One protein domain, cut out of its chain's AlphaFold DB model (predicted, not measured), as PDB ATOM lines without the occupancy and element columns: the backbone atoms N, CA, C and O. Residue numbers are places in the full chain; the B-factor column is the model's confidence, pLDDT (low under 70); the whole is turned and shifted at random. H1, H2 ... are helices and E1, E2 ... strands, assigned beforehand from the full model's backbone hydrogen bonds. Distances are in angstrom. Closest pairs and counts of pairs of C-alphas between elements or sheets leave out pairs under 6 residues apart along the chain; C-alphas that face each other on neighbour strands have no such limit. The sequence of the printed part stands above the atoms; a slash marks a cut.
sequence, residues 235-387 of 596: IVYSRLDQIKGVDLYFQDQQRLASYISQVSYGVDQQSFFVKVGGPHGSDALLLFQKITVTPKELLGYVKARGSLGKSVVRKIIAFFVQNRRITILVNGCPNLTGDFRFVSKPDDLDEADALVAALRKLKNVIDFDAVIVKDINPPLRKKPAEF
ATOM      1  N   ILE A 235     -21.880 -22.635 -51.164       68.06
ATOM      2  CA  ILE A 235     -23.167 -22.019 -51.522       68.06
ATOM      3  C   ILE A 235     -24.199 -23.141 -51.664       68.06
ATOM      4  O   ILE A 235     -23.893 -24.191 -52.225       68.06
ATOM      5  N   VAL A 236     -25.403 -22.934 -51.127       76.56
ATOM      6  CA  VAL A 236     -26.518 -23.887 -51.232       76.56
ATOM      7  C   VAL A 236     -27.545 -23.317 -52.192       76.56
ATOM      8  O   VAL A 236     -27.957 -22.169 -52.036       76.56
ATOM      9  N   TYR A 237     -27.974 -24.142 -53.136       76.81
ATOM     10  CA  TYR A 237     -29.042 -23.863 -54.082       76.81
ATOM     11  C   TYR A 237     -30.177 -24.859 -53.845       76.81
ATOM     12  O   TYR A 237     -29.918 -26.034 -53.587       76.81
ATOM     13  N   SER A 238     -31.428 -24.413 -53.913       74.44
ATOM     14  CA  SER A 238     -32.609 -25.284 -53.785       74.44
ATOM     15  C   SER A 238     -33.215 -25.666 -55.135       74.44
ATOM     16  O   SER A 238     -34.068 -26.548 -55.206       74.44
ATOM     17  N   ARG A 239     -32.787 -25.003 -56.214       72.12
ATOM     18  CA  ARG A 239     -33.233 -25.259 -57.584       72.12
ATOM     19  C   ARG A 239     -32.050 -25.177 -58.553       72.12
ATOM     20  O   ARG A 239     -31.093 -24.445 -58.300       72.12
ATOM     21  N   LEU A 240     -32.113 -25.948 -59.641       78.12
ATOM     22  CA  LEU A 240     -31.045 -26.020 -60.650       78.12
ATOM     23  C   LEU A 240     -30.830 -24.681 -61.372       78.12
ATOM     24  O   LEU A 240     -29.691 -24.307 -61.630       78.12
ATOM     25  N   ASP A 241     -31.906 -23.938 -61.636       76.88
ATOM     26  CA  ASP A 241     -31.902 -22.630 -62.312       76.88
ATOM     27  C   ASP A 241     -31.139 -21.537 -61.541       76.88
ATOM     28  O   ASP A 241     -30.702 -20.546 -62.123       76.88
ATOM     29  N   GLN A 242     -30.929 -21.717 -60.235       77.00
ATOM     30  CA  GLN A 242     -30.150 -20.796 -59.404       77.00
ATOM     31  C   GLN A 242     -28.631 -20.954 -59.600       77.00
ATOM     32  O   GLN A 242     -27.858 -20.081 -59.189       77.00
ATOM     33  N   ILE A 243     -28.185 -22.069 -60.186       78.19
ATOM     34  CA  ILE A 243     -26.770 -22.394 -60.355       78.19
ATOM     35  C   ILE A 243     -26.267 -21.739 -61.643       78.19
ATOM     36  O   ILE A 243     -26.591 -22.162 -62.752       78.19
ATOM     37  N   LYS A 244     -25.423 -20.709 -61.515       74.56
ATOM     38  CA  LYS A 244     -24.751 -20.114 -62.681       74.56
ATOM     39  C   LYS A 244     -23.845 -21.151 -63.349       74.56
ATOM     40  O   LYS A 244     -22.994 -21.730 -62.677       74.56
ATOM     41  N   GLY A 245     -24.007 -21.339 -64.658       73.75
ATOM     42  CA  GLY A 245     -23.237 -22.322 -65.423       73.75
ATOM     43  C   GLY A 245     -23.590 -23.771 -65.081       73.75
ATOM     44  O   GLY A 245     -22.708 -24.620 -65.118       73.75
ATOM     45  N   VAL A 246     -24.850 -24.055 -64.719       79.31
ATOM     46  CA  VAL A 246     -25.329 -25.409 -64.377       79.31
ATOM     47  C   VAL A 246     -24.926 -26.457 -65.420       79.31
ATOM     48  O   VAL A 246     -24.480 -27.537 -65.046       79.31
ATOM     49  N   ASP A 247     -24.964 -26.105 -66.705       78.31
ATOM     50  CA  ASP A 247     -24.610 -27.006 -67.804       78.31
ATOM     51  C   ASP A 247     -23.162 -27.504 -67.723       78.31
ATOM     52  O   ASP A 247     -22.895 -28.644 -68.088       78.31
ATOM     53  N   LEU A 248     -22.240 -26.698 -67.176       76.94
ATOM     54  CA  LEU A 248     -20.837 -27.081 -66.967       76.94
ATOM     55  C   LEU A 248     -20.696 -28.197 -65.925       76.94
ATOM     56  O   LEU A 248     -19.823 -29.049 -66.043       76.94
ATOM     57  N   TYR A 249     -21.561 -28.211 -64.909       77.38
ATOM     58  CA  TYR A 249     -21.539 -29.244 -63.875       77.38
ATOM     59  C   TYR A 249     -22.156 -30.561 -64.358       77.38
ATOM     60  O   TYR A 249     -21.805 -31.615 -63.842       77.38
ATOM     61  N   PHE A 250     -23.058 -30.509 -65.339       81.31
ATOM     62  CA  PHE A 250     -23.772 -31.675 -65.862       81.31
ATOM     63  C   PHE A 250     -23.313 -32.089 -67.267       81.31
ATOM     64  O   PHE A 250     -24.040 -32.832 -67.922       81.31
ATOM     65  N   GLN A 251     -22.139 -31.653 -67.740       75.75
ATOM     66  CA  GLN A 251     -21.657 -31.975 -69.096       75.75
ATOM     67  C   GLN A 251     -21.684 -33.482 -69.372       75.75
ATOM     68  O   GLN A 251     -22.254 -33.908 -70.373       75.75
ATOM     69  N   ASP A 252     -21.204 -34.280 -68.417       72.31
ATOM     70  CA  ASP A 252     -21.169 -35.744 -68.520       72.31
ATOM     71  C   ASP A 252     -22.461 -36.423 -68.025       72.31
ATOM     72  O   ASP A 252     -22.606 -37.642 -68.097       72.31
ATOM     73  N   GLN A 253     -23.417 -35.653 -67.490       74.88
ATOM     74  CA  GLN A 253     -24.632 -36.168 -66.848       74.88
ATOM     75  C   GLN A 253     -25.889 -35.328 -67.150       74.88
ATOM     76  O   GLN A 253     -26.754 -35.156 -66.287       74.88
ATOM     77  N   GLN A 254     -26.063 -34.843 -68.385       77.62
ATOM     78  CA  GLN A 254     -27.231 -34.026 -68.777       77.62
ATOM     79  C   GLN A 254     -28.578 -34.712 -68.481       77.62
ATOM     80  O   GLN A 254     -29.576 -34.073 -68.125       77.62
ATOM     81  N   ARG A 255     -28.606 -36.047 -68.557       80.75
ATOM     82  CA  ARG A 255     -29.769 -36.853 -68.174       80.75
ATOM     83  C   ARG A 255     -30.115 -36.711 -66.693       80.75
ATOM     84  O   ARG A 255     -31.296 -36.660 -66.358       80.75
ATOM     85  N   LEU A 256     -29.113 -36.662 -65.813       82.75
ATOM     86  CA  LEU A 256     -29.329 -36.492 -64.380       82.75
ATOM     87  C   LEU A 256     -29.927 -35.111 -64.091       82.75
ATOM     88  O   LEU A 256     -30.881 -35.033 -63.323       82.75
ATOM     89  N   ALA A 257     -29.454 -34.051 -64.756       82.56
ATOM     90  CA  ALA A 257     -30.068 -32.721 -64.661       82.56
ATOM     91  C   ALA A 257     -31.545 -32.750 -65.073       82.56
ATOM     92  O   ALA A 257     -32.408 -32.287 -64.327       82.56
ATOM     93  N   SER A 258     -31.839 -33.359 -66.225       82.88
ATOM     94  CA  SER A 258     -33.207 -33.496 -66.739       82.88
ATOM     95  C   SER A 258     -34.093 -34.285 -65.774       82.88
ATOM     96  O   SER A 258     -35.189 -33.845 -65.435       82.88
ATOM     97  N   TYR A 259     -33.590 -35.409 -65.259       86.19
ATOM     98  CA  TYR A 259     -34.282 -36.226 -64.267       86.19
ATOM     99  C   TYR A 259     -34.586 -35.430 -62.998       86.19
ATOM    100  O   TYR A 259     -35.743 -35.369 -62.586       86.19
ATOM    101  N   ILE A 260     -33.573 -34.793 -62.394       82.81
ATOM    102  CA  ILE A 260     -33.737 -34.030 -61.152       82.81
ATOM    103  C   ILE A 260     -34.712 -32.872 -61.363       82.81
ATOM    104  O   ILE A 260     -35.549 -32.639 -60.492       82.81
ATOM    105  N   SER A 261     -34.650 -32.197 -62.513       82.38
ATOM    106  CA  SER A 261     -35.585 -31.132 -62.884       82.38
ATOM    107  C   SER A 261     -37.028 -31.640 -62.896       82.38
ATOM    108  O   SER A 261     -37.871 -31.074 -62.206       82.38
ATOM    109  N   GLN A 262     -37.297 -32.769 -63.564       83.44
ATOM    110  CA  GLN A 262     -38.646 -33.343 -63.642       83.44
ATOM    111  C   GLN A 262     -39.169 -33.817 -62.284       83.44
ATOM    112  O   GLN A 262     -40.311 -33.534 -61.919       83.44
ATOM    113  N   VAL A 263     -38.348 -34.515 -61.491       78.50
ATOM    114  CA  VAL A 263     -38.806 -35.034 -60.189       78.50
ATOM    115  C   VAL A 263     -38.904 -33.947 -59.119       78.50
ATOM    116  O   VAL A 263     -39.718 -34.074 -58.210       78.50
ATOM    117  N   SER A 264     -38.123 -32.869 -59.239       71.38
ATOM    118  CA  SER A 264     -38.175 -31.719 -58.322       71.38
ATOM    119  C   SER A 264     -39.186 -30.652 -58.758       71.38
ATOM    120  O   SER A 264     -39.433 -29.708 -58.007       71.38
ATOM    121  N   TYR A 265     -39.772 -30.770 -59.955       68.44
ATOM    122  CA  TYR A 265     -40.694 -29.772 -60.493       68.44
ATOM    123  C   TYR A 265     -41.926 -29.604 -59.591       68.44
ATOM    124  O   TYR A 265     -42.604 -30.576 -59.251       68.44
ATOM    125  N   GLY A 266     -42.206 -28.364 -59.182       59.84
ATOM    126  CA  GLY A 266     -43.334 -28.033 -58.304       59.84
ATOM    127  C   GLY A 266     -43.196 -28.529 -56.858       59.84
ATOM    128  O   GLY A 266     -44.177 -28.497 -56.117       59.84
ATOM    129  N   VAL A 267     -42.012 -28.999 -56.446       62.97
ATOM    130  CA  VAL A 267     -41.753 -29.480 -55.082       62.97
ATOM    131  C   VAL A 267     -40.550 -28.750 -54.487       62.97
ATOM    132  O   VAL A 267     -39.428 -29.259 -54.433       62.97
ATOM    133  N   ASP A 268     -40.794 -27.521 -54.033       60.12
ATOM    134  CA  ASP A 268     -39.759 -26.703 -53.407       60.12
ATOM    135  C   ASP A 268     -39.175 -27.380 -52.155       60.12
ATOM    136  O   ASP A 268     -39.864 -28.061 -51.392       60.12
ATOM    137  N   GLN A 269     -37.874 -27.167 -51.930       67.56
ATOM    138  CA  GLN A 269     -37.123 -27.651 -50.761       67.56
ATOM    139  C   GLN A 269     -37.010 -29.180 -50.618       67.56
ATOM    140  O   GLN A 269     -36.742 -29.682 -49.519       67.56
ATOM    141  N   GLN A 270     -37.181 -29.934 -51.710       78.00
ATOM    142  CA  GLN A 270     -36.840 -31.358 -51.727       78.00
ATOM    143  C   GLN A 270     -35.430 -31.657 -52.215       78.00
ATOM    144  O   GLN A 270     -34.822 -32.588 -51.696       78.00
ATOM    145  N   SER A 271     -34.886 -30.867 -53.136       86.75
ATOM    146  CA  SER A 271     -33.525 -31.040 -53.642       86.75
ATOM    147  C   SER A 271     -32.657 -29.854 -53.227       86.75
ATOM    148  O   SER A 271     -33.091 -28.706 -53.265       86.75
ATOM    149  N   PHE A 272     -31.423 -30.134 -52.825       88.31
ATOM    150  CA  PHE A 272     -30.424 -29.147 -52.450       88.31
ATOM    151  C   PHE A 272     -29.117 -29.464 -53.166       88.31
ATOM    152  O   PHE A 272     -28.603 -30.578 -53.080       88.31
ATOM    153  N   PHE A 273     -28.560 -28.464 -53.831       88.94
ATOM    154  CA  PHE A 273     -27.269 -28.543 -54.492       88.94
ATOM    155  C   PHE A 273     -26.278 -27.719 -53.697       88.94
ATOM    156  O   PHE A 273     -26.481 -26.523 -53.482       88.94
ATOM    157  N   VAL A 274     -25.216 -28.358 -53.227       89.00
ATOM    158  CA  VAL A 274     -24.224 -27.696 -52.390       89.00
ATOM    159  C   VAL A 274     -22.926 -27.598 -53.155       89.00
ATOM    160  O   VAL A 274     -22.251 -28.599 -53.392       89.00
ATOM    161  N   LYS A 275     -22.597 -26.370 -53.542       86.56
ATOM    162  CA  LYS A 275     -21.325 -26.031 -54.159       86.56
ATOM    163  C   LYS A 275     -20.265 -25.935 -53.070       86.56
ATOM    164  O   LYS A 275     -20.471 -25.217 -52.091       86.56
ATOM    165  N   VAL A 276     -19.157 -26.649 -53.228       84.44
ATOM    166  CA  VAL A 276     -18.041 -26.704 -52.277       84.44
ATOM    167  C   VAL A 276     -16.748 -26.398 -53.026       84.44
ATOM    168  O   VAL A 276     -16.403 -27.119 -53.958       84.44
ATOM    169  N   GLY A 277     -16.041 -25.340 -52.625       74.00
ATOM    170  CA  GLY A 277     -14.776 -24.956 -53.256       74.00
ATOM    171  C   GLY A 277     -13.627 -25.914 -52.941       74.00
ATOM    172  O   GLY A 277     -13.370 -26.229 -51.777       74.00
ATOM    173  N   GLY A 278     -12.925 -26.372 -53.973       66.94
ATOM    174  CA  GLY A 278     -11.712 -27.172 -53.851       66.94
ATOM    175  C   GLY A 278     -10.463 -26.331 -53.550       66.94
ATOM    176  O   GLY A 278     -10.465 -25.110 -53.730       66.94
ATOM    177  N   PRO A 279      -9.372 -26.970 -53.090       57.84
ATOM    178  CA  PRO A 279      -8.131 -26.288 -52.705       57.84
ATOM    179  C   PRO A 279      -7.450 -25.524 -53.855       57.84
ATOM    180  O   PRO A 279      -6.708 -24.580 -53.583       57.84
ATOM    181  N   HIS A 280      -7.730 -25.879 -55.114       60.75
ATOM    182  CA  HIS A 280      -7.157 -25.253 -56.314       60.75
ATOM    183  C   HIS A 280      -8.165 -24.424 -57.136       60.75
ATOM    184  O   HIS A 280      -7.908 -24.110 -58.293       60.75
ATOM    185  N   GLY A 281      -9.309 -24.045 -56.550       62.34
ATOM    186  CA  GLY A 281     -10.325 -23.218 -57.222       62.34
ATOM    187  C   GLY A 281     -11.292 -23.990 -58.129       62.34
ATOM    188  O   GLY A 281     -12.157 -23.381 -58.752       62.34
ATOM    189  N   SER A 282     -11.176 -25.318 -58.181       69.94
ATOM    190  CA  SER A 282     -12.142 -26.217 -58.808       69.94
ATOM    191  C   SER A 282     -13.289 -26.501 -57.830       69.94
ATOM    192  O   SER A 282     -13.078 -26.945 -56.704       69.94
ATOM    193  N   ASP A 283     -14.525 -26.210 -58.223       79.75
ATOM    194  CA  ASP A 283     -15.686 -26.393 -57.350       79.75
ATOM    195  C   ASP A 283     -16.327 -27.769 -57.562       79.75
ATOM    196  O   ASP A 283     -16.558 -28.176 -58.697       79.75
ATOM    197  N   ALA A 284     -16.697 -28.453 -56.478       84.94
ATOM    198  CA  ALA A 284     -17.578 -29.617 -56.544       84.94
ATOM    199  C   ALA A 284     -19.033 -29.219 -56.309       84.94
ATOM    200  O   ALA A 284     -19.326 -28.298 -55.542       84.94
ATOM    201  N   LEU A 285     -19.952 -29.966 -56.918       88.81
ATOM    202  CA  LEU A 285     -21.385 -29.808 -56.714       88.81
ATOM    203  C   LEU A 285     -21.971 -31.113 -56.176       88.81
ATOM    204  O   LEU A 285     -21.977 -32.130 -56.866       88.81
ATOM    205  N   LEU A 286     -22.456 -31.085 -54.936       92.12
ATOM    206  CA  LEU A 286     -23.064 -32.240 -54.279       92.12
ATOM    207  C   LEU A 286     -24.586 -32.149 -54.331       92.12
ATOM    208  O   LEU A 286     -25.148 -31.074 -54.117       92.12
ATOM    209  N   LEU A 287     -25.246 -33.290 -54.533       91.88
ATOM    210  CA  LEU A 287     -26.702 -33.403 -54.520       91.88
ATOM    211  C   LEU A 287     -27.196 -33.979 -53.193       91.88
ATOM    212  O   LEU A 287     -26.755 -35.043 -52.757       91.88
ATOM    213  N   PHE A 288     -28.162 -33.306 -52.580       92.50
ATOM    214  CA  PHE A 288     -28.895 -33.802 -51.425       92.50
ATOM    215  C   PHE A 288     -30.391 -33.764 -51.695       92.50
ATOM    216  O   PHE A 288     -30.909 -32.753 -52.157       92.50
ATOM    217  N   GLN A 289     -31.098 -34.835 -51.355       89.00
ATOM    218  CA  GLN A 289     -32.552 -34.886 -51.409       89.00
ATOM    219  C   GLN A 289     -33.138 -35.149 -50.024       89.00
ATOM    220  O   GLN A 289     -32.681 -36.011 -49.272       89.00
ATOM    221  N   LYS A 290     -34.148 -34.363 -49.667       88.31
ATOM    222  CA  LYS A 290     -34.876 -34.462 -48.409       88.31
ATOM    223  C   LYS A 290     -35.965 -35.513 -48.541       88.31
ATOM    224  O   LYS A 290     -36.891 -35.361 -49.331       88.31
ATOM    225  N   ILE A 291     -35.915 -36.512 -47.671       85.31
ATOM    226  CA  ILE A 291     -37.012 -37.453 -47.463       85.31
ATOM    227  C   ILE A 291     -37.596 -37.248 -46.068       85.31
ATOM    228  O   ILE A 291     -36.898 -36.893 -45.116       85.31
ATOM    229  N   THR A 292     -38.902 -37.454 -45.943       82.44
ATOM    230  CA  THR A 292     -39.604 -37.333 -44.667       82.44
ATOM    231  C   THR A 292     -40.295 -38.645 -44.357       82.44
ATOM    232  O   THR A 292     -41.113 -39.111 -45.145       82.44
ATOM    233  N   VAL A 293     -39.975 -39.228 -43.206       77.25
ATOM    234  CA  VAL A 293     -40.461 -40.548 -42.805       77.25
ATOM    235  C   VAL A 293     -41.315 -40.414 -41.558       77.25
ATOM    236  O   VAL A 293     -40.958 -39.722 -40.602       77.25
ATOM    237  N   THR A 294     -42.462 -41.081 -41.551       73.69
ATOM    238  CA  THR A 294     -43.334 -41.118 -40.379       73.69
ATOM    239  C   THR A 294     -42.941 -42.247 -39.419       73.69
ATOM    240  O   THR A 294     -42.390 -43.276 -39.825       73.69
ATOM    241  N   PRO A 295     -43.283 -42.123 -38.126       64.88
ATOM    242  CA  PRO A 295     -43.027 -43.168 -37.135       64.88
ATOM    243  C   PRO A 295     -43.708 -44.488 -37.498       64.88
ATOM    244  O   PRO A 295     -43.151 -45.562 -37.291       64.88
ATOM    245  N   LYS A 296     -44.924 -44.407 -38.054       64.38
ATOM    246  CA  LYS A 296     -45.719 -45.563 -38.481       64.38
ATOM    247  C   LYS A 296     -45.014 -46.339 -39.592       64.38
ATOM    248  O   LYS A 296     -45.018 -47.564 -39.556       64.38
ATOM    249  N   GLU A 297     -44.388 -45.634 -40.530       63.69
ATOM    250  CA  GLU A 297     -43.598 -46.238 -41.607       63.69
ATOM    251  C   GLU A 297     -42.334 -46.893 -41.053       63.69
ATOM    252  O   GLU A 297     -42.115 -48.075 -41.296       63.69
ATOM    253  N   LEU A 298     -41.574 -46.189 -40.203       62.03
ATOM    254  CA  LEU A 298     -40.401 -46.751 -39.517       62.03
ATOM    255  C   LEU A 298     -40.730 -48.032 -38.740       62.03
ATOM    256  O   LEU A 298     -40.010 -49.024 -38.835       62.03
ATOM    257  N   LEU A 299     -41.847 -48.029 -38.009       57.31
ATOM    258  CA  LEU A 299     -42.337 -49.189 -37.267       57.31
ATOM    259  C   LEU A 299     -42.868 -50.306 -38.180       57.31
ATOM    260  O   LEU A 299     -42.809 -51.471 -37.789       57.31
ATOM    261  N   GLY A 300     -43.366 -49.973 -39.374       55.88
ATOM    262  CA  GLY A 300     -43.812 -50.930 -40.390       55.88
ATOM    263  C   GLY A 300     -42.676 -51.798 -40.941       55.88
ATOM    264  O   GLY A 300     -42.897 -52.969 -41.243       55.88
ATOM    265  N   TYR A 301     -41.445 -51.275 -40.967       53.84
ATOM    266  CA  TYR A 301     -40.247 -52.022 -41.380       53.84
ATOM    267  C   TYR A 301     -39.765 -53.048 -40.345       53.84
ATOM    268  O   TYR A 301     -38.937 -53.912 -40.645       53.84
ATOM    269  N   VAL A 302     -40.302 -53.023 -39.121       50.72
ATOM    270  CA  VAL A 302     -40.050 -54.064 -38.120       50.72
ATOM    271  C   VAL A 302     -40.984 -55.243 -38.383       50.72
ATOM    272  O   VAL A 302     -42.015 -55.393 -37.725       50.72
ATOM    273  N   LYS A 303     -40.623 -56.135 -39.317       46.44
ATOM    274  CA  LYS A 303     -41.300 -57.440 -39.406       46.44
ATOM    275  C   LYS A 303     -41.130 -58.172 -38.069       46.44
ATOM    276  O   LYS A 303     -40.015 -58.460 -37.622       46.44
ATOM    277  N   ALA A 304     -42.252 -58.452 -37.410       38.66
ATOM    278  CA  ALA A 304     -42.316 -59.199 -36.165       38.66
ATOM    279  C   ALA A 304     -41.900 -60.661 -36.402       38.66
ATOM    280  O   ALA A 304     -42.729 -61.531 -36.628       38.66
ATOM    281  N   ARG A 305     -40.598 -60.950 -36.347       35.31
ATOM    282  CA  ARG A 305     -40.100 -62.318 -36.141       35.31
ATOM    283  C   ARG A 305     -39.217 -62.365 -34.898       35.31
ATOM    284  O   ARG A 305     -38.073 -61.925 -34.941       35.31
ATOM    285  N   GLY A 306     -39.780 -62.856 -33.789       37.56
ATOM    286  CA  GLY A 306     -39.071 -63.414 -32.624       37.56
ATOM    287  C   GLY A 306     -38.728 -62.479 -31.446       37.56
ATOM    288  O   GLY A 306     -37.977 -61.524 -31.627       37.56
ATOM    289  N   SER A 307     -39.192 -62.884 -30.251       36.22
ATOM    290  CA  SER A 307     -38.829 -62.524 -28.858       36.22
ATOM    291  C   SER A 307     -39.456 -61.295 -28.153       36.22
ATOM    292  O   SER A 307     -39.600 -60.201 -28.705       36.22
ATOM    293  N   LEU A 308     -39.801 -61.523 -26.872       33.75
ATOM    294  CA  LEU A 308     -40.484 -60.650 -25.900       33.75
ATOM    295  C   LEU A 308     -39.868 -59.242 -25.728       33.75
ATOM    296  O   LEU A 308     -40.584 -58.304 -25.381       33.75
ATOM    297  N   GLY A 309     -38.584 -59.041 -26.052       45.03
ATOM    298  CA  GLY A 309     -37.923 -57.726 -25.974       45.03
ATOM    299  C   GLY A 309     -38.416 -56.694 -27.004       45.03
ATOM    300  O   GLY A 309     -38.255 -55.488 -26.814       45.03
ATOM    301  N   LYS A 310     -39.066 -57.137 -28.091       51.94
ATOM    302  CA  LYS A 310     -39.490 -56.262 -29.203       51.94
ATOM    303  C   LYS A 310     -40.744 -55.435 -28.910       51.94
ATOM    304  O   LYS A 310     -40.901 -54.367 -29.497       51.94
ATOM    305  N   SER A 311     -41.601 -55.879 -27.986       54.53
ATOM    306  CA  SER A 311     -42.788 -55.119 -27.557       54.53
ATOM    307  C   SER A 311     -42.394 -53.833 -26.822       54.53
ATOM    308  O   SER A 311     -42.945 -52.766 -27.087       54.53
ATOM    309  N   VAL A 312     -41.363 -53.909 -25.975       53.59
ATOM    310  CA  VAL A 312     -40.850 -52.769 -25.202       53.59
ATOM    311  C   VAL A 312     -40.147 -51.759 -26.108       53.59
ATOM    312  O   VAL A 312     -40.479 -50.580 -26.065       53.59
ATOM    313  N   VAL A 313     -39.258 -52.207 -27.004       56.28
ATOM    314  CA  VAL A 313     -38.594 -51.317 -27.978       56.28
ATOM    315  C   VAL A 313     -39.618 -50.627 -28.881       56.28
ATOM    316  O   VAL A 313     -39.527 -49.424 -29.102       56.28
ATOM    317  N   ARG A 314     -40.639 -51.353 -29.354       60.22
ATOM    318  CA  ARG A 314     -41.722 -50.774 -30.160       60.22
ATOM    319  C   ARG A 314     -42.520 -49.728 -29.385       60.22
ATOM    320  O   ARG A 314     -42.815 -48.684 -29.953       60.22
ATOM    321  N   LYS A 315     -42.838 -49.976 -28.109       62.72
ATOM    322  CA  LYS A 315     -43.520 -49.007 -27.236       62.72
ATOM    323  C   LYS A 315     -42.656 -47.775 -26.955       62.72
ATOM    324  O   LYS A 315     -43.178 -46.672 -27.022       62.72
ATOM    325  N   ILE A 316     -41.351 -47.940 -26.726       59.56
ATOM    326  CA  ILE A 316     -40.404 -46.829 -26.528       59.56
ATOM    327  C   ILE A 316     -40.288 -45.985 -27.803       59.56
ATOM    328  O   ILE A 316     -40.397 -44.767 -27.740       59.56
ATOM    329  N   ILE A 317     -40.122 -46.614 -28.971       60.72
ATOM    330  CA  ILE A 317     -40.090 -45.898 -30.255       60.72
ATOM    331  C   ILE A 317     -41.435 -45.207 -30.504       60.72
ATOM    332  O   ILE A 317     -41.462 -44.040 -30.867       60.72
ATOM    333  N   ALA A 318     -42.560 -45.884 -30.267       63.03
ATOM    334  CA  ALA A 318     -43.871 -45.259 -30.403       63.03
ATOM    335  C   ALA A 318     -44.023 -44.049 -29.468       63.03
ATOM    336  O   ALA A 318     -44.509 -43.021 -29.912       63.03
ATOM    337  N   PHE A 319     -43.558 -44.137 -28.220       64.31
ATOM    338  CA  PHE A 319     -43.613 -43.048 -27.245       64.31
ATOM    339  C   PHE A 319     -42.750 -41.844 -27.653       64.31
ATOM    340  O   PHE A 319     -43.232 -40.718 -27.658       64.31
ATOM    341  N   PHE A 320     -41.492 -42.065 -28.051       56.62
ATOM    342  CA  PHE A 320     -40.568 -40.974 -28.396       56.62
ATOM    343  C   PHE A 320     -40.805 -40.359 -29.779       56.62
ATOM    344  O   PHE A 320     -40.428 -39.211 -30.004       56.62
ATOM    345  N   VAL A 321     -41.395 -41.107 -30.715       63.00
ATOM    346  CA  VAL A 321     -41.605 -40.642 -32.096       63.00
ATOM    347  C   VAL A 321     -43.069 -40.251 -32.355       63.00
ATOM    348  O   VAL A 321     -43.409 -39.845 -33.461       63.00
ATOM    349  N   GLN A 322     -43.958 -40.327 -31.358       56.34
ATOM    350  CA  GLN A 322     -45.375 -39.981 -31.512       56.34
ATOM    351  C   GLN A 322     -45.548 -38.593 -32.166       56.34
ATOM    352  O   GLN A 322     -45.085 -37.573 -31.662       56.34
ATOM    353  N   ASN A 323     -46.192 -38.588 -33.339       57.09
ATOM    354  CA  ASN A 323     -46.549 -37.425 -34.161       57.09
ATOM    355  C   ASN A 323     -45.413 -36.580 -34.767       57.09
ATOM    356  O   ASN A 323     -45.712 -35.589 -35.435       57.09
ATOM    357  N   ARG A 324     -44.133 -36.960 -34.637       69.19
ATOM    358  CA  ARG A 324     -43.035 -36.237 -35.306       69.19
ATOM    359  C   ARG A 324     -42.623 -36.901 -36.616       69.19
ATOM    360  O   ARG A 324     -42.367 -38.100 -36.678       69.19
ATOM    361  N   ARG A 325     -42.558 -36.094 -37.674       75.19
ATOM    362  CA  ARG A 325     -41.976 -36.475 -38.962       75.19
ATOM    363  C   ARG A 325     -40.454 -36.421 -38.843       75.19
ATOM    364  O   ARG A 325     -39.930 -35.394 -38.432       75.19
ATOM    365  N   ILE A 326     -39.775 -37.510 -39.194       82.31
ATOM    366  CA  ILE A 326     -38.312 -37.581 -39.199       82.31
ATOM    367  C   ILE A 326     -37.825 -37.125 -40.568       82.31
ATOM    368  O   ILE A 326     -38.189 -37.714 -41.586       82.31
ATOM    369  N   THR A 327     -37.000 -36.089 -40.589       87.75
ATOM    370  CA  THR A 327     -36.394 -35.554 -41.807       87.75
ATOM    371  C   THR A 327     -35.019 -36.174 -42.006       87.75
ATOM    372  O   THR A 327     -34.134 -36.024 -41.165       87.75
ATOM    373  N   ILE A 328     -34.816 -36.856 -43.128       89.50
ATOM    374  CA  ILE A 328     -33.531 -37.455 -43.485       89.50
ATOM    375  C   ILE A 328     -33.029 -36.772 -44.754       89.50
ATOM    376  O   ILE A 328     -33.760 -36.665 -45.739       89.50
ATOM    377  N   LEU A 329     -31.777 -36.320 -44.741       93.00
ATOM    378  CA  LEU A 329     -31.088 -35.884 -45.951       93.00
ATOM    379  C   LEU A 329     -30.354 -37.062 -46.577       93.00
ATOM    380  O   LEU A 329     -29.522 -37.701 -45.935       93.00
ATOM    381  N   VAL A 330     -30.641 -37.329 -47.842       91.81
ATOM    382  CA  VAL A 330     -29.944 -38.330 -48.645       91.81
ATOM    383  C   VAL A 330     -28.960 -37.604 -49.550       91.81
ATOM    384  O   VAL A 330     -29.380 -36.810 -50.378       91.81
ATOM    385  N   ASN A 331     -27.660 -37.847 -49.401       93.19
ATOM    386  CA  ASN A 331     -26.675 -37.442 -50.399       93.19
ATOM    387  C   ASN A 331     -26.724 -38.444 -51.560       93.19
ATOM    388  O   ASN A 331     -26.418 -39.623 -51.363       93.19
ATOM    389  N   GLY A 332     -27.157 -37.965 -52.727       89.69
ATOM    390  CA  GLY A 332     -27.538 -38.766 -53.889       89.69
ATOM    391  C   GLY A 332     -29.038 -38.711 -54.200       89.69
ATOM    392  O   GLY A 332     -29.798 -37.976 -53.569       89.69
ATOM    393  N   CYS A 333     -29.460 -39.516 -55.175       85.56
ATOM    394  CA  CYS A 333     -30.861 -39.692 -55.555       85.56
ATOM    395  C   CYS A 333     -31.432 -40.927 -54.836       85.56
ATOM    396  O   CYS A 333     -30.950 -42.030 -55.101       85.56
ATOM    397  N   PRO A 334     -32.448 -40.805 -53.957       81.12
ATOM    398  CA  PRO A 334     -33.146 -41.952 -53.387       81.12
ATOM    399  C   PRO A 334     -33.687 -42.835 -54.516       81.12
ATOM    400  O   PRO A 334     -33.194 -43.940 -54.697       81.12
ATOM    401  N   ASN A 335     -34.513 -42.247 -55.386       80.38
ATOM    402  CA  ASN A 335     -35.264 -42.917 -56.452       80.38
ATOM    403  C   ASN A 335     -34.422 -43.502 -57.606       80.38
ATOM    404  O   ASN A 335     -34.990 -43.955 -58.590       80.38
ATOM    405  N   LEU A 336     -33.088 -43.443 -57.562       81.69
ATOM    406  CA  LEU A 336     -32.217 -44.038 -58.581       81.69
ATOM    407  C   LEU A 336     -31.115 -44.844 -57.912       81.69
ATOM    408  O   LEU A 336     -30.511 -44.371 -56.958       81.69
ATOM    409  N   THR A 337     -30.806 -46.028 -58.435       82.06
ATOM    410  CA  THR A 337     -29.631 -46.797 -57.997       82.06
ATOM    411  C   THR A 337     -28.384 -46.315 -58.738       82.06
ATOM    412  O   THR A 337     -28.399 -46.257 -59.966       82.06
ATOM    413  N   GLY A 338     -27.330 -45.981 -57.995       80.69
ATOM    414  CA  GLY A 338     -26.046 -45.515 -58.521       80.69
ATOM    415  C   GLY A 338     -25.447 -44.368 -57.704       80.69
ATOM    416  O   GLY A 338     -26.148 -43.694 -56.942       80.69
ATOM    417  N   ASP A 339     -24.141 -44.145 -57.865       84.56
ATOM    418  CA  ASP A 339     -23.418 -43.084 -57.160       84.56
ATOM    419  C   ASP A 339     -23.734 -41.699 -57.755       84.56
ATOM    420  O   ASP A 339     -23.070 -41.224 -58.671       84.56
ATOM    421  N   PHE A 340     -24.773 -41.050 -57.226       86.38
ATOM    422  CA  PHE A 340     -25.194 -39.695 -57.617       86.38
ATOM    423  C   PHE A 340     -24.857 -38.640 -56.553       86.38
ATOM    424  O   PHE A 340     -25.515 -37.602 -56.462       86.38
ATOM    425  N   ARG A 341     -23.880 -38.916 -55.680       89.50
ATOM    426  CA  ARG A 341     -23.508 -38.024 -54.565       89.50
ATOM    427  C   ARG A 341     -22.939 -36.697 -55.052       89.50
ATOM    428  O   ARG A 341     -23.203 -35.651 -54.448       89.50
ATOM    429  N   PHE A 342     -22.165 -36.771 -56.130       86.75
ATOM    430  CA  PHE A 342     -21.550 -35.649 -56.815       86.75
ATOM    431  C   PHE A 342     -22.155 -35.532 -58.207       86.75
ATOM    432  O   PHE A 342     -22.221 -36.508 -58.944       86.75
ATOM    433  N   VAL A 343     -22.570 -34.320 -58.553       82.88
ATOM    434  CA  VAL A 343     -22.910 -33.949 -59.928       82.88
ATOM    435  C   VAL A 343     -21.627 -33.702 -60.720       82.88
ATOM    436  O   VAL A 343     -21.485 -34.154 -61.846       82.88
ATOM    437  N   SER A 344     -20.673 -33.019 -60.090       80.19
ATOM    438  CA  SER A 344     -19.338 -32.767 -60.619       80.19
ATOM    439  C   SER A 344     -18.350 -32.763 -59.461       80.19
ATOM    440  O   SER A 344     -18.654 -32.242 -58.377       80.19
ATOM    441  N   LYS A 345     -17.185 -33.374 -59.674       81.50
ATOM    442  CA  LYS A 345     -16.159 -33.549 -58.649       81.50
ATOM    443  C   LYS A 345     -14.765 -33.423 -59.273       81.50
ATOM    444  O   LYS A 345     -14.425 -34.256 -60.109       81.50
ATOM    445  N   PRO A 346     -13.930 -32.482 -58.812       78.31
ATOM    446  CA  PRO A 346     -12.507 -32.451 -59.145       78.31
ATOM    447  C   PRO A 346     -11.778 -33.715 -58.655       78.31
ATOM    448  O   PRO A 346     -12.183 -34.329 -57.661       78.31
ATOM    449  N   ASP A 347     -10.705 -34.130 -59.325       77.19
ATOM    450  CA  ASP A 347      -9.968 -35.353 -58.965       77.19
ATOM    451  C   ASP A 347      -9.195 -35.244 -57.645       77.19
ATOM    452  O   ASP A 347      -9.029 -36.235 -56.931       77.19
ATOM    453  N   ASP A 348      -8.775 -34.032 -57.298       75.00
ATOM    454  CA  ASP A 348      -7.990 -33.687 -56.114       75.00
ATOM    455  C   ASP A 348      -8.833 -33.520 -54.836       75.00
ATOM    456  O   ASP A 348      -8.286 -33.462 -53.732       75.00
ATOM    457  N   LEU A 349     -10.163 -33.452 -54.958       78.69
ATOM    458  CA  LEU A 349     -11.045 -33.194 -53.825       78.69
ATOM    459  C   LEU A 349     -11.334 -34.464 -53.009       78.69
ATOM    460  O   LEU A 349     -11.876 -35.449 -53.516       78.69
ATOM    461  N   ASP A 350     -11.056 -34.404 -51.704       84.25
ATOM    462  CA  ASP A 350     -11.440 -35.453 -50.757       84.25
ATOM    463  C   ASP A 350     -12.963 -35.468 -50.532       84.25
ATOM    464  O   ASP A 350     -13.563 -34.506 -50.045       84.25
ATOM    465  N   GLU A 351     -13.601 -36.592 -50.868       85.69
ATOM    466  CA  GLU A 351     -15.061 -36.734 -50.810       85.69
ATOM    467  C   GLU A 351     -15.628 -36.590 -49.392       85.69
ATOM    468  O   GLU A 351     -16.729 -36.064 -49.210       85.69
ATOM    469  N   ALA A 352     -14.897 -37.063 -48.378       85.19
ATOM    470  CA  ALA A 352     -15.347 -37.006 -46.992       85.19
ATOM    471  C   ALA A 352     -15.325 -35.565 -46.472       85.19
ATOM    472  O   ALA A 352     -16.266 -35.139 -45.797       85.19
ATOM    473  N   ASP A 353     -14.284 -34.807 -46.813       83.62
ATOM    474  CA  ASP A 353     -14.153 -33.403 -46.442       83.62
ATOM    475  C   ASP A 353     -15.201 -32.542 -47.169       83.62
ATOM    476  O   ASP A 353     -15.854 -31.705 -46.535       83.62
ATOM    477  N   ALA A 354     -15.452 -32.815 -48.457       86.75
ATOM    478  CA  ALA A 354     -16.499 -32.152 -49.235       86.75
ATOM    479  C   ALA A 354     -17.904 -32.403 -48.659       86.75
ATOM    480  O   ALA A 354     -18.682 -31.463 -48.472       86.75
ATOM    481  N   LEU A 355     -18.209 -33.653 -48.295       90.12
ATOM    482  CA  LEU A 355     -19.469 -34.031 -47.651       90.12
ATOM    483  C   LEU A 355     -19.667 -33.305 -46.311       90.12
ATOM    484  O   LEU A 355     -20.743 -32.761 -46.050       90.12
ATOM    485  N   VAL A 356     -18.642 -33.269 -45.453       87.56
ATOM    486  CA  VAL A 356     -18.716 -32.589 -44.146       87.56
ATOM    487  C   VAL A 356     -18.908 -31.079 -44.318       87.56
ATOM    488  O   VAL A 356     -19.698 -30.473 -43.584       87.56
ATOM    489  N   ALA A 357     -18.226 -30.465 -45.290       84.19
ATOM    490  CA  ALA A 357     -18.402 -29.055 -45.619       84.19
ATOM    491  C   ALA A 357     -19.839 -28.763 -46.081       84.19
ATOM    492  O   ALA A 357     -20.475 -27.840 -45.558       84.19
ATOM    493  N   ALA A 358     -20.374 -29.593 -46.982       89.69
ATOM    494  CA  ALA A 358     -21.723 -29.442 -47.509       89.69
ATOM    495  C   ALA A 358     -22.802 -29.570 -46.422       89.69
ATOM    496  O   ALA A 358     -23.662 -28.697 -46.286       89.69
ATOM    497  N   LEU A 359     -22.717 -30.607 -45.582       89.75
ATOM    498  CA  LEU A 359     -23.672 -30.837 -44.495       89.75
ATOM    499  C   LEU A 359     -23.699 -29.699 -43.482       89.75
ATOM    500  O   LEU A 359     -24.766 -29.345 -42.982       89.75
ATOM    501  N   ARG A 360     -22.548 -29.086 -43.183       80.06
ATOM    502  CA  ARG A 360     -22.520 -27.950 -42.259       80.06
ATOM    503  C   ARG A 360     -23.236 -26.731 -42.830       80.06
ATOM    504  O   ARG A 360     -23.892 -26.018 -42.078       80.06
ATOM    505  N   LYS A 361     -23.126 -26.494 -44.137       81.94
ATOM    506  CA  LYS A 361     -23.853 -25.401 -44.784       81.94
ATOM    507  C   LYS A 361     -25.353 -25.695 -44.831       81.94
ATOM    508  O   LYS A 361     -26.138 -24.801 -44.531       81.94
ATOM    509  N   LEU A 362     -25.734 -26.942 -45.108       85.38
ATOM    510  CA  LEU A 362     -27.132 -27.382 -45.097       85.38
ATOM    511  C   LEU A 362     -27.797 -27.226 -43.730       85.38
ATOM    512  O   LEU A 362     -28.944 -26.803 -43.690       85.38
ATOM    513  N   LYS A 363     -27.082 -27.453 -42.618       82.25
ATOM    514  CA  LYS A 363     -27.613 -27.212 -41.259       82.25
ATOM    515  C   LYS A 363     -28.089 -25.773 -41.018       82.25
ATOM    516  O   LYS A 363     -28.906 -25.558 -40.136       82.25
ATOM    517  N   ASN A 364     -27.588 -24.797 -41.778       74.88
ATOM    518  CA  ASN A 364     -28.022 -23.399 -41.671       74.88
ATOM    519  C   ASN A 364     -29.219 -23.069 -42.580       74.88
ATOM    520  O   ASN A 364     -29.695 -21.938 -42.563       74.88
ATOM    521  N   VAL A 365     -29.644 -24.011 -43.426       75.62
ATOM    522  CA  VAL A 365     -30.692 -23.826 -44.444       75.62
ATOM    523  C   VAL A 365     -31.896 -24.722 -44.162       75.62
ATOM    524  O   VAL A 365     -33.029 -24.324 -44.412       75.62
ATOM    525  N   ILE A 366     -31.661 -25.931 -43.651       81.06
ATOM    526  CA  ILE A 366     -32.690 -26.926 -43.375       81.06
ATOM    527  C   ILE A 366     -32.379 -27.692 -42.089       81.06
ATOM    528  O   ILE A 366     -31.263 -28.170 -41.882       81.06
ATOM    529  N   ASP A 367     -33.413 -27.881 -41.270       79.38
ATOM    530  CA  ASP A 367     -33.386 -28.814 -40.151       79.38
ATOM    531  C   ASP A 367     -33.565 -30.252 -40.646       79.38
ATOM    532  O   ASP A 367     -34.516 -30.580 -41.364       79.38
ATOM    533  N   PHE A 368     -32.651 -31.131 -40.240       89.06
ATOM    534  CA  PHE A 368     -32.719 -32.558 -40.522       89.06
ATOM    535  C   PHE A 368     -32.257 -33.380 -39.320       89.06
ATOM    536  O   PHE A 368     -31.356 -33.001 -38.577       89.06
ATOM    537  N   ASP A 369     -32.874 -34.543 -39.150       87.69
ATOM    538  CA  ASP A 369     -32.650 -35.440 -38.021       87.69
ATOM    539  C   ASP A 369     -31.515 -36.435 -38.287       87.69
ATOM    540  O   ASP A 369     -30.856 -36.904 -37.353       87.69
ATOM    541  N   ALA A 370     -31.292 -36.793 -39.554       91.00
ATOM    542  CA  ALA A 370     -30.277 -37.755 -39.966       91.00
ATOM    543  C   ALA A 370     -29.790 -37.527 -41.403       91.00
ATOM    544  O   ALA A 370     -30.447 -36.864 -42.207       91.00
ATOM    545  N   VAL A 371     -28.648 -38.131 -41.725       93.56
ATOM    546  CA  VAL A 371     -28.031 -38.124 -43.051       93.56
ATOM    547  C   VAL A 371     -27.760 -39.554 -43.498       93.56
ATOM    548  O   VAL A 371     -27.199 -40.351 -42.740       93.56
ATOM    549  N   ILE A 372     -28.111 -39.853 -44.743       91.88
ATOM    550  CA  ILE A 372     -27.736 -41.071 -45.463       91.88
ATOM    551  C   ILE A 372     -26.878 -40.665 -46.659       91.88
ATOM    552  O   ILE A 372     -27.243 -39.775 -47.415       91.88
ATOM    553  N   VAL A 373     -25.749 -41.334 -46.849       92.19
ATOM    554  CA  VAL A 373     -24.940 -41.248 -48.067       92.19
ATOM    555  C   VAL A 373     -25.129 -42.560 -48.805       92.19
ATOM    556  O   VAL A 373     -24.774 -43.615 -48.272       92.19
ATOM    557  N   LYS A 374     -25.757 -42.488 -49.977       87.94
ATOM    558  CA  LYS A 374     -26.234 -43.649 -50.730       87.94
ATOM    559  C   LYS A 374     -25.252 -44.013 -51.850       87.94
ATOM    560  O   LYS A 374     -24.595 -43.136 -52.395       87.94
ATOM    561  N   ASP A 375     -25.189 -45.310 -52.154       84.88
ATOM    562  CA  ASP A 375     -24.548 -45.905 -53.336       84.88
ATOM    563  C   ASP A 375     -23.090 -45.510 -53.555       84.88
ATOM    564  O   ASP A 375     -22.684 -45.116 -54.638       84.88
ATOM    565  N   ILE A 376     -22.277 -45.656 -52.509       87.94
ATOM    566  CA  ILE A 376     -20.840 -45.411 -52.606       87.94
ATOM    567  C   ILE A 376     -20.156 -46.631 -53.218       87.94
ATOM    568  O   ILE A 376     -20.219 -47.726 -52.646       87.94
ATOM    569  N   ASN A 377     -19.445 -46.418 -54.321       84.44
ATOM    570  CA  ASN A 377     -18.596 -47.436 -54.930       84.44
ATOM    571  C   ASN A 377     -17.409 -47.795 -54.011       84.44
ATOM    572  O   ASN A 377     -16.706 -46.901 -53.525       84.44
ATOM    573  N   PRO A 378     -17.149 -49.083 -53.735       80.81
ATOM    574  CA  PRO A 378     -15.934 -49.501 -53.049       80.81
ATOM    575  C   PRO A 378     -14.698 -49.376 -53.974       80.81
ATOM    576  O   PRO A 378     -14.814 -49.605 -55.174       80.81
ATOM    577  N   PRO A 379     -13.498 -49.078 -53.434       77.25
ATOM    578  CA  PRO A 379     -13.198 -48.865 -52.021       77.25
ATOM    579  C   PRO A 379     -13.520 -47.438 -51.543       77.25
ATOM    580  O   PRO A 379     -13.165 -46.445 -52.172       77.25
ATOM    581  N   LEU A 380     -14.104 -47.327 -50.344       77.88
ATOM    582  CA  LEU A 380     -14.268 -46.041 -49.661       77.88
ATOM    583  C   LEU A 380     -12.894 -45.520 -49.207       77.88
ATOM    584  O   LEU A 380     -12.364 -46.010 -48.208       77.88
ATOM    585  N   ARG A 381     -12.344 -44.520 -49.911       77.94
ATOM    586  CA  ARG A 381     -11.019 -43.932 -49.616       77.94
ATOM    587  C   ARG A 381     -10.919 -43.394 -48.186       77.94
ATOM    588  O   ARG A 381      -9.982 -43.717 -47.461       77.94
ATOM    589  N   LYS A 382     -11.903 -42.592 -47.768       83.19
ATOM    590  CA  LYS A 382     -11.958 -41.963 -46.444       83.19
ATOM    591  C   LYS A 382     -13.400 -41.893 -45.962       83.19
ATOM    592  O   LYS A 382     -14.306 -41.533 -46.706       83.19
ATOM    593  N   LYS A 383     -13.623 -42.240 -44.694       86.31
ATOM    594  CA  LYS A 383     -14.935 -42.153 -44.042       86.31
ATOM    595  C   LYS A 383     -14.916 -41.013 -43.026       86.31
ATOM    596  O   LYS A 383     -14.052 -41.041 -42.147       86.31
ATOM    597  N   PRO A 384     -15.894 -40.092 -43.026       84.38
ATOM    598  CA  PRO A 384     -16.039 -39.156 -41.919       84.38
ATOM    599  C   PRO A 384     -16.180 -39.908 -40.582       84.38
ATOM    600  O   PRO A 384     -16.867 -40.935 -40.495       84.38
ATOM    601  N   ALA A 385     -15.525 -39.422 -39.526       75.75
ATOM    602  CA  ALA A 385     -15.471 -40.116 -38.233       75.75
ATOM    603  C   ALA A 385     -16.870 -40.385 -37.645       75.75
ATOM    604  O   ALA A 385     -17.131 -41.462 -37.116       75.75
ATOM    605  N   GLU A 386     -17.789 -39.435 -37.823       82.50
ATOM    606  CA  GLU A 386     -19.135 -39.444 -37.238       82.50
ATOM    607  C   GLU A 386     -20.119 -40.389 -37.948       82.50
ATOM    608  O   GLU A 386     -21.197 -40.673 -37.420       82.50
ATOM    609  N   PHE A 387     -19.759 -40.876 -39.137       89.81
ATOM    610  CA  PHE A 387     -20.603 -41.738 -39.955       89.81
ATOM    611  C   PHE A 387     -20.321 -43.207 -39.674       89.81
ATOM    612  O   PHE A 387     -19.169 -43.631 -39.555       89.81
TER     613      PHE A 387
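What this domain is: This is residues 235 to 387 of the 596 residues of a protein of Turneriella parva (strain ATCC BAA-1111 / DSM 21527 / NCTC 11395 / H) (UniProt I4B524). A strongly twisted sheet of six strands curls round the helix H5, and a helical hairpin of H3 and H4 sticks out from one end of the strands E3 and E4 as an arm that makes much of the length. H1 and H2 only graze the sheet, away from H5. The printed part has 153 residues, with five named helices and six named strands in the order E1, H1, H2, E2, E3, H3, H4, E4, E5, H5, E6; the class is mixed, helices and strands. The sheet is branched and mixed: E4 and E6 are parallel, the other neighbour pairs antiparallel. The whole is elongated, 56 by 37 by 28 A, and only just compact, close to loose, with a radius of gyration of the C-alphas of 17.8 A.

Where its parts are: E1, residues 235 to 237, begins at C-alpha 235 (-23.167, -22.019, -51.522). H1 is residues 246 to 249, and H2, residues 254 to 264, is 15.3 A long. E2, residues 271 to 277, measures 19.7 A, and E3, residues 283 to 293, 32.0 A, ending at C-alpha 293 (-40.461, -40.548, -42.805). H3 is residues 295 to 300; H4, residues 309 to 321, is 18.5 A long. E4, residues 326 to 331, measures 16.2 A. E5 is residues 342 to 344. H5, residues 351 to 362, is 16.3 A long, and E6, residues 370 to 376, 17.5 A, ending at C-alpha 376 (-20.840, -45.411, -52.606).

How they stand to each other: E1 is an edge strand beside E2, with N 237 and O 273 2.8 A apart. E2 and E3 form a hairpin, with N 274 and O 286 at 2.9 A. E2 lies on one side of E3, and E4 and E5 on the other side, beside residues 287 to 293 and 284 to 286; N 291 and O 328 are 2.9 A apart, N 343 and O 285 2.8 A. E6 is an edge strand beside E4, with N 331 and O 372 at 2.8 A. H5 is on the sheet; the closest C-alphas of H5 and E2 are those of Ala 358 and Val 274, 5.8 A. H3 and H4 touch at Pro 295 and Val 321, C-alphas 5.8 A apart, with a shallow tilt of 27 degrees, opposite ways; neither is on the sheet. H1 and H2 are close but not clearly touching, with the C-alphas of Asp 247 and Gln 254 7.6 A apart. In H2, H3, H4 and H5 every O i to N i+4 pair is within hydrogen-bond range; H1 is too short for one.

The domain as a whole: The C-alphas farthest apart, those of Gly 245 and Leu 308, are 57.7 A apart. Residues 303 to 309 stand free. The printed part has no cut, and no link is long. Mean pLDDT of the printed part is 75.9; 41 residues are under 70, among them 295 to 324.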